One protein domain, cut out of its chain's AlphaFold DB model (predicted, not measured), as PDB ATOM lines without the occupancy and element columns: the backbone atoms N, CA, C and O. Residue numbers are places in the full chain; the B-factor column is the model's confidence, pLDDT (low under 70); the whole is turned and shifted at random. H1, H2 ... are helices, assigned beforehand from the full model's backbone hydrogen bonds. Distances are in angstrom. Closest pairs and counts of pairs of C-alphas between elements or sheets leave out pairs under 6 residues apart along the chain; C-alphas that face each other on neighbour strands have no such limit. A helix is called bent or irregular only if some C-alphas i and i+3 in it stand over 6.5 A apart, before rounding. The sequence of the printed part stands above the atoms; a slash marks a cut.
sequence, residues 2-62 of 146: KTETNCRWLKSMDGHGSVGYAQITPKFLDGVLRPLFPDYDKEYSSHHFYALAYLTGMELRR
ATOM      1  N   LYS A   2      20.140  27.906  96.199       83.62
ATOM      2  CA  LYS A   2      21.566  28.054  96.565       83.62
ATOM      3  C   LYS A   2      22.283  29.155  95.766       83.62
ATOM      4  O   LYS A   2      23.005  29.952  96.349       83.62
ATOM      5  N   THR A   3      22.001  29.247  94.463       79.12
ATOM      6  CA  THR A   3      22.492  30.325  93.580       79.12
ATOM      7  C   THR A   3      21.979  31.718  93.953       79.12
ATOM      8  O   THR A   3      22.699  32.685  93.745       79.12
ATOM      9  N   GLU A   4      20.754  31.814  94.475       77.75
ATOM     10  CA  GLU A   4      20.057  33.084  94.720       77.75
ATOM     11  C   GLU A   4      20.472  33.712  96.048       77.75
ATOM     12  O   GLU A   4      20.898  34.859  96.108       77.75
ATOM     13  N   THR A   5      20.381  32.937  97.129       82.69
ATOM     14  CA  THR A   5      20.564  33.450  98.495       82.69
ATOM     15  C   THR A   5      21.359  32.516  99.395       82.69
ATOM     16  O   THR A   5      21.362  32.686 100.614       82.69
ATOM     17  N   ASN A   6      21.987  31.478  98.833       88.25
ATOM     18  CA  ASN A   6      22.546  30.373  99.612       88.25
ATOM     19  C   ASN A   6      21.512  29.774 100.594       88.25
ATOM     20  O   ASN A   6      21.829  29.479 101.743       88.25
ATOM     21  N   CYS A   7      20.262  29.640 100.128       85.94
ATOM     22  CA  CYS A   7      19.124  29.109 100.891       85.94
ATOM     23  C   CYS A   7      18.725  29.946 102.122       85.94
ATOM     24  O   CYS A   7      18.192  29.406 103.086       85.94
ATOM     25  N   ARG A   8      18.952  31.264 102.091       91.12
ATOM     26  CA  ARG A   8      18.537  32.200 103.149       91.12
ATOM     27  C   ARG A   8      17.387  33.088 102.688       91.12
ATOM     28  O   ARG A   8      17.266  33.381 101.498       91.12
ATOM     29  N   TRP A   9      16.559  33.533 103.622       92.69
ATOM     30  CA  TRP A   9      15.558  34.551 103.338       92.69
ATOM     31  C   TRP A   9      16.226  35.927 103.308       92.69
ATOM     32  O   TRP A   9      16.782  36.365 104.311       92.69
ATOM     33  N   LEU A  10      16.231  36.589 102.149       92.81
ATOM     34  CA  LEU A  10      16.912  37.872 101.957       92.81
ATOM     35  C   LEU A  10      16.063  38.832 101.129       92.81
ATOM     36  O   LEU A  10      15.297  38.412 100.263       92.81
ATOM     37  N   LYS A  11      16.277  40.130 101.341       88.31
ATOM     38  CA  LYS A  11      15.817  41.187 100.440       88.31
ATOM     39  C   LYS A  11      17.013  41.743  99.670       88.31
ATOM     40  O   LYS A  11      18.026  42.090 100.275       88.31
ATOM     41  N   SER A  12      16.894  41.806  98.351       83.62
ATOM     42  CA  SER A  12      17.949  42.271  97.453       83.62
ATOM     43  C   SER A  12      18.260  43.758  97.634       83.62
ATOM     44  O   SER A  12      17.381  44.566  97.946       83.62
ATOM     45  N   MET A  13      19.517  44.117  97.364       82.44
ATOM     46  CA  MET A  13      20.017  45.498  97.295       82.44
ATOM     47  C   MET A  13      20.059  46.045  95.856       82.44
ATOM     48  O   MET A  13      20.654  47.093  95.599       82.44
ATOM     49  N   ASP A  14      19.441  45.345  94.905       75.00
ATOM     50  CA  ASP A  14      19.347  45.733  93.489       75.00
ATOM     51  C   ASP A  14      18.480  46.982  93.234       75.00
ATOM     52  O   ASP A  14      18.451  47.503  92.122       75.00
ATOM     53  N   GLY A  15      17.761  47.473  94.249       78.31
ATOM     54  CA  GLY A  15      16.816  48.589  94.125       78.31
ATOM     55  C   GLY A  15      15.472  48.207  93.489       78.31
ATOM     56  O   GLY A  15      14.585  49.051  93.363       78.31
ATOM     57  N   HIS A  16      15.288  46.939  93.120       84.81
ATOM     58  CA  HIS A  16      14.026  46.374  92.646       84.81
ATOM     59  C   HIS A  16      13.246  45.672  93.762       84.81
ATOM     60  O   HIS A  16      12.024  45.556  93.664       84.81
ATOM     61  N   GLY A  17      13.930  45.268  94.837       86.31
ATOM     62  CA  GLY A  17      13.295  44.730  96.039       86.31
ATOM     63  C   GLY A  17      12.938  43.253  95.928       86.31
ATOM     64  O   GLY A  17      11.945  42.825  96.512       86.31
ATOM     65  N   SER A  18      13.734  42.487  95.183       91.75
ATOM     66  CA  SER A  18      13.625  41.029  95.098       91.75
ATOM     67  C   SER A  18      13.703  40.386  96.489       91.75
ATOM     68  O   SER A  18      14.469  40.848  97.335       91.75
ATOM     69  N   VAL A  19      12.888  39.363  96.758       94.25
ATOM     70  CA  VAL A  19      12.675  38.828  98.113       94.25
ATOM     71  C   VAL A  19      12.749  37.302  98.170       94.25
ATOM     72  O   VAL A  19      12.408  36.601  97.216       94.25
ATOM     73  N   GLY A  20      13.183  36.793  99.322       93.25
ATOM     74  CA  GLY A  20      13.096  35.393  99.722       93.25
ATOM     75  C   GLY A  20      14.144  34.480  99.095       93.25
ATOM     76  O   GLY A  20      15.084  34.931  98.439       93.25
ATOM     77  N   TYR A  21      13.996  33.174  99.311       93.94
ATOM     78  CA  TYR A  21      14.966  32.147  98.898       93.94
ATOM     79  C   TYR A  21      15.228  32.104  97.389       93.94
ATOM     80  O   TYR A  21      16.271  31.618  96.942       93.94
ATOM     81  N   ALA A  22      14.248  32.552  96.608       93.62
ATOM     82  CA  ALA A  22      14.279  32.544  95.158       93.62
ATOM     83  C   ALA A  22      14.462  33.944  94.545       93.62
ATOM     84  O   ALA A  22      14.513  34.041  93.325       93.62
ATOM     85  N   GLN A  23      14.575  35.003  95.359       93.75
ATOM     86  CA  GLN A  23      14.716  36.395  94.901       93.75
ATOM     87  C   GLN A  23      13.637  36.802  93.877       93.75
ATOM     88  O   GLN A  23      13.923  37.389  92.839       93.75
ATOM     89  N   ILE A  24      12.369  36.507  94.177       94.50
ATOM     90  CA  ILE A  24      11.231  36.919  93.340       94.50
ATOM     91  C   ILE A  24      11.030  38.427  93.504       94.50
ATOM     92  O   ILE A  24      11.061  38.912  94.630       94.50
ATOM     93  N   THR A  25      10.826  39.174  92.419       94.38
ATOM     94  CA  THR A  25      10.716  40.644  92.446       94.38
ATOM     95  C   THR A  25       9.254  41.124  92.443       94.38
ATOM     96  O   THR A  25       8.647  41.185  91.367       94.38
ATOM     97  N   PRO A  26       8.679  41.556  93.587       93.06
ATOM     98  CA  PRO A  26       7.258  41.916  93.668       93.06
ATOM     99  C   PRO A  26       6.860  43.056  92.744       93.06
ATOM    100  O   PRO A  26       5.810  43.009  92.110       93.06
ATOM    101  N   LYS A  27       7.763  44.028  92.566       92.94
ATOM    102  CA  LYS A  27       7.588  45.176  91.669       92.94
ATOM    103  C   LYS A  27       7.101  44.793  90.265       92.94
ATOM    104  O   LYS A  27       6.388  45.577  89.648       92.94
ATOM    105  N   PHE A  28       7.503  43.630  89.754       91.69
ATOM    106  CA  PHE A  28       7.142  43.175  88.409       91.69
ATOM    107  C   PHE A  28       6.106  42.049  88.398       91.69
ATOM    108  O   PHE A  28       5.511  41.795  87.355       91.69
ATOM    109  N   LEU A  29       5.911  41.358  89.523       94.69
ATOM    110  CA  LEU A  29       5.200  40.081  89.559       94.69
ATOM    111  C   LEU A  29       3.966  40.082  90.468       94.69
ATOM    112  O   LEU A  29       3.164  39.158  90.366       94.69
ATOM    113  N   ASP A  30       3.754  41.113  91.291       95.38
ATOM    114  CA  ASP A  30       2.633  41.164  92.239       95.38
ATOM    115  C   ASP A  30       1.266  41.018  91.573       95.38
ATOM    116  O   ASP A  30       0.429  40.266  92.066       95.38
ATOM    117  N   GLY A  31       1.058  41.673  90.428       95.44
ATOM    118  CA  GLY A  31      -0.212  41.599  89.700       95.44
ATOM    119  C   GLY A  31      -0.570  40.187  89.222       95.44
ATOM    120  O   GLY A  31      -1.739  39.906  88.983       95.44
ATOM    121  N   VAL A  32       0.419  39.296  89.108       95.75
ATOM    122  CA  VAL A  32       0.222  37.900  88.692       95.75
ATOM    123  C   VAL A  32       0.266  36.957  89.893       95.75
ATOM    124  O   VAL A  32      -0.552  36.048  89.992       95.75
ATOM    125  N   LEU A  33       1.217  37.154  90.808       97.31
ATOM    126  CA  LEU A  33       1.483  36.212  91.891       97.31
ATOM    127  C   LEU A  33       0.587  36.428  93.101       97.31
ATOM    128  O   LEU A  33       0.124  35.446  93.664       97.31
ATOM    129  N   ARG A  34       0.320  37.672  93.509       97.38
ATOM    130  CA  ARG A  34      -0.421  37.944  94.748       97.38
ATOM    131  C   ARG A  34      -1.854  37.382  94.732       97.38
ATOM    132  O   ARG A  34      -2.267  36.864  95.764       97.38
ATOM    133  N   PRO A  35      -2.594  37.378  93.603       97.88
ATOM    134  CA  PRO A  35      -3.894  36.704  93.531       97.88
ATOM    135  C   PRO A  35      -3.827  35.175  93.678       97.88
ATOM    136  O   PRO A  35      -4.776  34.571  94.166       97.88
ATOM    137  N   LEU A  36      -2.729  34.545  93.247       97.75
ATOM    138  CA  LEU A  36      -2.562  33.083  93.260       97.75
ATOM    139  C   LEU A  36      -1.904  32.580  94.552       97.75
ATOM    140  O   LEU A  36      -2.227  31.506  95.051       97.75
ATOM    141  N   PHE A  37      -0.970  33.364  95.082       98.00
ATOM    142  CA  PHE A  37      -0.080  33.028  96.185       98.00
ATOM    143  C   PHE A  37       0.059  34.247  97.115       98.00
ATOM    144  O   PHE A  37       1.114  34.877  97.137       98.00
ATOM    145  N   PRO A  38      -0.974  34.615  97.898       97.50
ATOM    146  CA  PRO A  38      -1.035  35.904  98.611       97.50
ATOM    147  C   PRO A  38       0.128  36.211  99.563       97.50
ATOM    148  O   PRO A  38       0.419  37.376  99.821       97.50
ATOM    149  N   ASP A  39       0.807  35.165 100.033       97.44
ATOM    150  CA  ASP A  39       1.874  35.221 101.038       97.44
ATOM    151  C   ASP A  39       3.239  34.803 100.474       97.44
ATOM    152  O   ASP A  39       4.106  34.339 101.215       97.44
ATOM    153  N   TYR A  40       3.443  34.880  99.155       97.19
ATOM    154  CA  TYR A  40       4.700  34.445  98.540       97.19
ATOM    155  C   TYR A  40       5.914  35.297  98.959       97.19
ATOM    156  O   TYR A  40       7.055  34.874  98.780       97.19
ATOM    157  N   ASP A  41       5.689  36.486  99.514       95.75
ATOM    158  CA  ASP A  41       6.693  37.429 100.009       95.75
ATOM    159  C   ASP A  41       6.883  37.372 101.537       95.75
ATOM    160  O   ASP A  41       7.534  38.252 102.104       95.75
ATOM    161  N   LYS A  42       6.362  36.330 102.205       94.75
ATOM    162  CA  LYS A  42       6.555  36.073 103.641       94.75
ATOM    163  C   LYS A  42       7.527  34.922 103.889       94.75
ATOM    164  O   LYS A  42       7.477  33.892 103.214       94.75
ATOM    165  N   GLU A  43       8.393  35.086 104.888       93.56
ATOM    166  CA  GLU A  43       9.345  34.047 105.285       93.56
ATOM    167  C   GLU A  43       8.609  32.777 105.743       93.56
ATOM    168  O   GLU A  43       7.531  32.856 106.328       93.56
ATOM    169  N   TYR A  44       9.176  31.604 105.435       91.00
ATOM    170  CA  TYR A  44       8.612  30.271 105.721       91.00
ATOM    171  C   TYR A  44       7.282  29.927 105.034       91.00
ATOM    172  O   TYR A  44       6.790  28.809 105.172       91.00
ATOM    173  N   SER A  45       6.717  30.835 104.243       95.81
ATOM    174  CA  SER A  45       5.494  30.573 103.494       95.81
ATOM    175  C   SER A  45       5.730  29.585 102.350       95.81
ATOM    176  O   SER A  45       6.599  29.788 101.494       95.81
ATOM    177  N   SER A  46       4.903  28.539 102.267       96.94
ATOM    178  CA  SER A  46       4.911  27.596 101.138       96.94
ATOM    179  C   SER A  46       4.573  28.282  99.808       96.94
ATOM    180  O   SER A  46       5.068  27.876  98.754       96.94
ATOM    181  N   HIS A  47       3.822  29.389  99.856       97.81
ATOM    182  CA  HIS A  47       3.490  30.217  98.696       97.81
ATOM    183  C   HIS A  47       4.730  30.731  97.960       97.81
ATOM    184  O   HIS A  47       4.682  30.889  96.742       97.81
ATOM    185  N   HIS A  48       5.858  30.931  98.652       97.19
ATOM    186  CA  HIS A  48       7.109  31.329  98.004       97.19
ATOM    187  C   HIS A  48       7.602  30.262  97.015       97.19
ATOM    188  O   HIS A  48       8.026  30.566  95.898       97.19
ATOM    189  N   PHE A  49       7.499  28.991  97.403       96.31
ATOM    190  CA  PHE A  49       7.908  27.859  96.577       96.31
ATOM    191  C   PHE A  49       6.905  27.589  95.456       96.31
ATOM    192  O   PHE A  49       7.313  27.292  94.334       96.31
ATOM    193  N   TYR A  50       5.606  27.761  95.718       97.75
ATOM    194  CA  TYR A  50       4.583  27.661  94.676       97.75
ATOM    195  C   TYR A  50       4.724  28.759  93.623       97.75
ATOM    196  O   TYR A  50       4.644  28.467  92.433       97.75
ATOM    197  N   ALA A  51       5.032  29.993  94.030       97.25
ATOM    198  CA  ALA A  51       5.323  31.078  93.102       97.25
ATOM    199  C   ALA A  51       6.546  30.763  92.224       97.25
ATOM    200  O   ALA A  51       6.479  30.911  91.004       97.25
ATOM    201  N   LEU A  52       7.639  30.255  92.807       96.19
ATOM    202  CA  LEU A  52       8.805  29.796  92.043       96.19
ATOM    203  C   LEU A  52       8.435  28.696  91.031       96.19
ATOM    204  O   LEU A  52       8.817  28.772  89.859       96.19
ATOM    205  N   ALA A  53       7.690  27.679  91.470       95.69
ATOM    206  CA  ALA A  53       7.251  26.578  90.617       95.69
ATOM    207  C   ALA A  53       6.345  27.069  89.478       95.69
ATOM    208  O   ALA A  53       6.496  26.645  88.335       95.69
ATOM    209  N   TYR A  54       5.455  28.018  89.762       96.56
ATOM    210  CA  TYR A  54       4.585  28.635  88.768       96.56
ATOM    211  C   TYR A  54       5.387  29.404  87.709       96.56
ATOM    212  O   TYR A  54       5.220  29.163  86.513       96.56
ATOM    213  N   LEU A  55       6.308  30.280  88.131       95.75
ATOM    214  CA  LEU A  55       7.152  31.069  87.224       95.75
ATOM    215  C   LEU A  55       8.013  30.173  86.326       95.75
ATOM    216  O   LEU A  55       8.030  30.337  85.108       95.75
ATOM    217  N   THR A  56       8.693  29.187  86.911       94.25
ATOM    218  CA  THR A  56       9.514  28.234  86.147       94.25
ATOM    219  C   THR A  56       8.664  27.327  85.253       94.25
ATOM    220  O   THR A  56       9.058  27.038  84.124       94.25
ATOM    221  N   GLY A  57       7.461  26.953  85.697       94.62
ATOM    222  CA  GLY A  57       6.472  26.212  84.917       94.62
ATOM    223  C   GLY A  57       5.988  26.954  83.669       94.62
ATOM    224  O   GLY A  57       5.826  26.339  82.614       94.62
ATOM    225  N   MET A  58       5.808  28.277  83.747       93.75
ATOM    226  CA  MET A  58       5.488  29.093  82.569       93.75
ATOM    227  C   MET A  58       6.621  29.071  81.537       93.75
ATOM    228  O   MET A  58       6.367  28.961  80.335       93.75
ATOM    229  N   GLU A  59       7.869  29.127  81.996       94.69
ATOM    230  CA  GLU A  59       9.042  29.136  81.121       94.69
ATOM    231  C   GLU A  59       9.347  27.757  80.516       94.69
ATOM    232  O   GLU A  59       9.746  27.668  79.354       94.69
ATOM    233  N   LEU A  60       9.057  26.668  81.236       92.88
ATOM    234  CA  LEU A  60       9.186  25.293  80.733       92.88
ATOM    235  C   LEU A  60       8.403  25.044  79.436       92.88
ATOM    236  O   LEU A  60       8.852  24.274  78.595       92.88
ATOM    237  N   ARG A  61       7.266  25.721  79.234       90.38
ATOM    238  CA  ARG A  61       6.452  25.584  78.010       90.38
ATOM    239  C   ARG A  61       7.109  26.194  76.768       90.38
ATOM    240  O   ARG A  61       6.694  25.903  75.651       90.38
ATOM    241  N   ARG A  62       8.086  27.082  76.960       90.81
ATOM    242  CA  ARG A  62       8.762  27.842  75.896       90.81
ATOM    243  C   ARG A  62      10.188  27.359  75.673       90.81
ATOM    244  O   ARG A  62      10.726  27.493  74.575       90.81
TER     245      ARG A  62
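AT A GLANCE: This is residues 2 to 62 of the 146 residues of an uncharacterized protein of Hydrogenobacter sp. T-8 (UniProt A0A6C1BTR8). Three separate helices are joined by long loops: the long helix H3 makes one side, the short irregular helix H2 is set crosswise near it, and the one-turn helix H1 lies off at the other side. Between H1 and H2 the chain makes a long loop, residues 6 to 25, that goes out to Met 13 and folds back, while the last stretch, residues 56 to 62, sticks out from the rest. The printed part has 61 residues, with three named helices in the order H1, H2, H3 and no named strand. Its class is all helix, though under half of its residues, 27 of 61, are in named elements. It is compact, with a radius of gyration of the C-alphas of 11.1 A and spans of 29 by 23 by 22 A.

HOW THE PARTS SIT: H1, residues 2 to 5, touches no helix. It is apart from H2, residues 26 to 33, and apart from H3, residues 46 to 60. H2 and H3 are close but not clearly touching, with 1 pair of C-alphas within 8 A. Their closest C-alphas are those of Leu 33 and Ala 51, 6.5 A apart. The lines of H2 and H3 are about perpendicular, at 87 degrees, and their centres are 12.6 A apart. In H3 every O i to N i+4 pair is within hydrogen-bond range; in H2 2 of 4 are, beside 3 of 5 O i to N i+3 pairs. H1 is too short for an O i to N i+4 pair, and its one O i to N i+3 pair is not within range.

IN THESE COORDINATES: H1 runs from Lys 2, with its C-alpha at (21.566, 28.054, 96.565), to Thr 5, 5.8 A from first to last C-alpha. H2 runs from Pro 26, with its C-alpha at (7.258, 41.916, 93.668), to Leu 33, 8.3 A from first to last C-alpha. H2 is irregular: C-alphas 28 and 31 are 7.6 A apart. H3, the longest helix with 15 residues, runs from Ser 46 to Leu 60, where the C-alpha is at (9.186, 25.293, 80.733), and measures 21.0 A from first to last C-alpha.

THE WHOLE: The two C-alphas farthest apart are those of Met 13 and Arg 61, at 30.9 A. The first and last printed C-alphas, of Lys 2 and Arg 62, are 24.3 A apart. The printed part has no cut. The link from H1 to H2, 20 residues, and the link from H2 to H3, 12 residues, are both long. Residues 56 to 62, of which 56 to 60 belong to H3, stand free. The mean pLDDT of the printed part is 92.3, that of H1 is 81, and no printed residue is under 70.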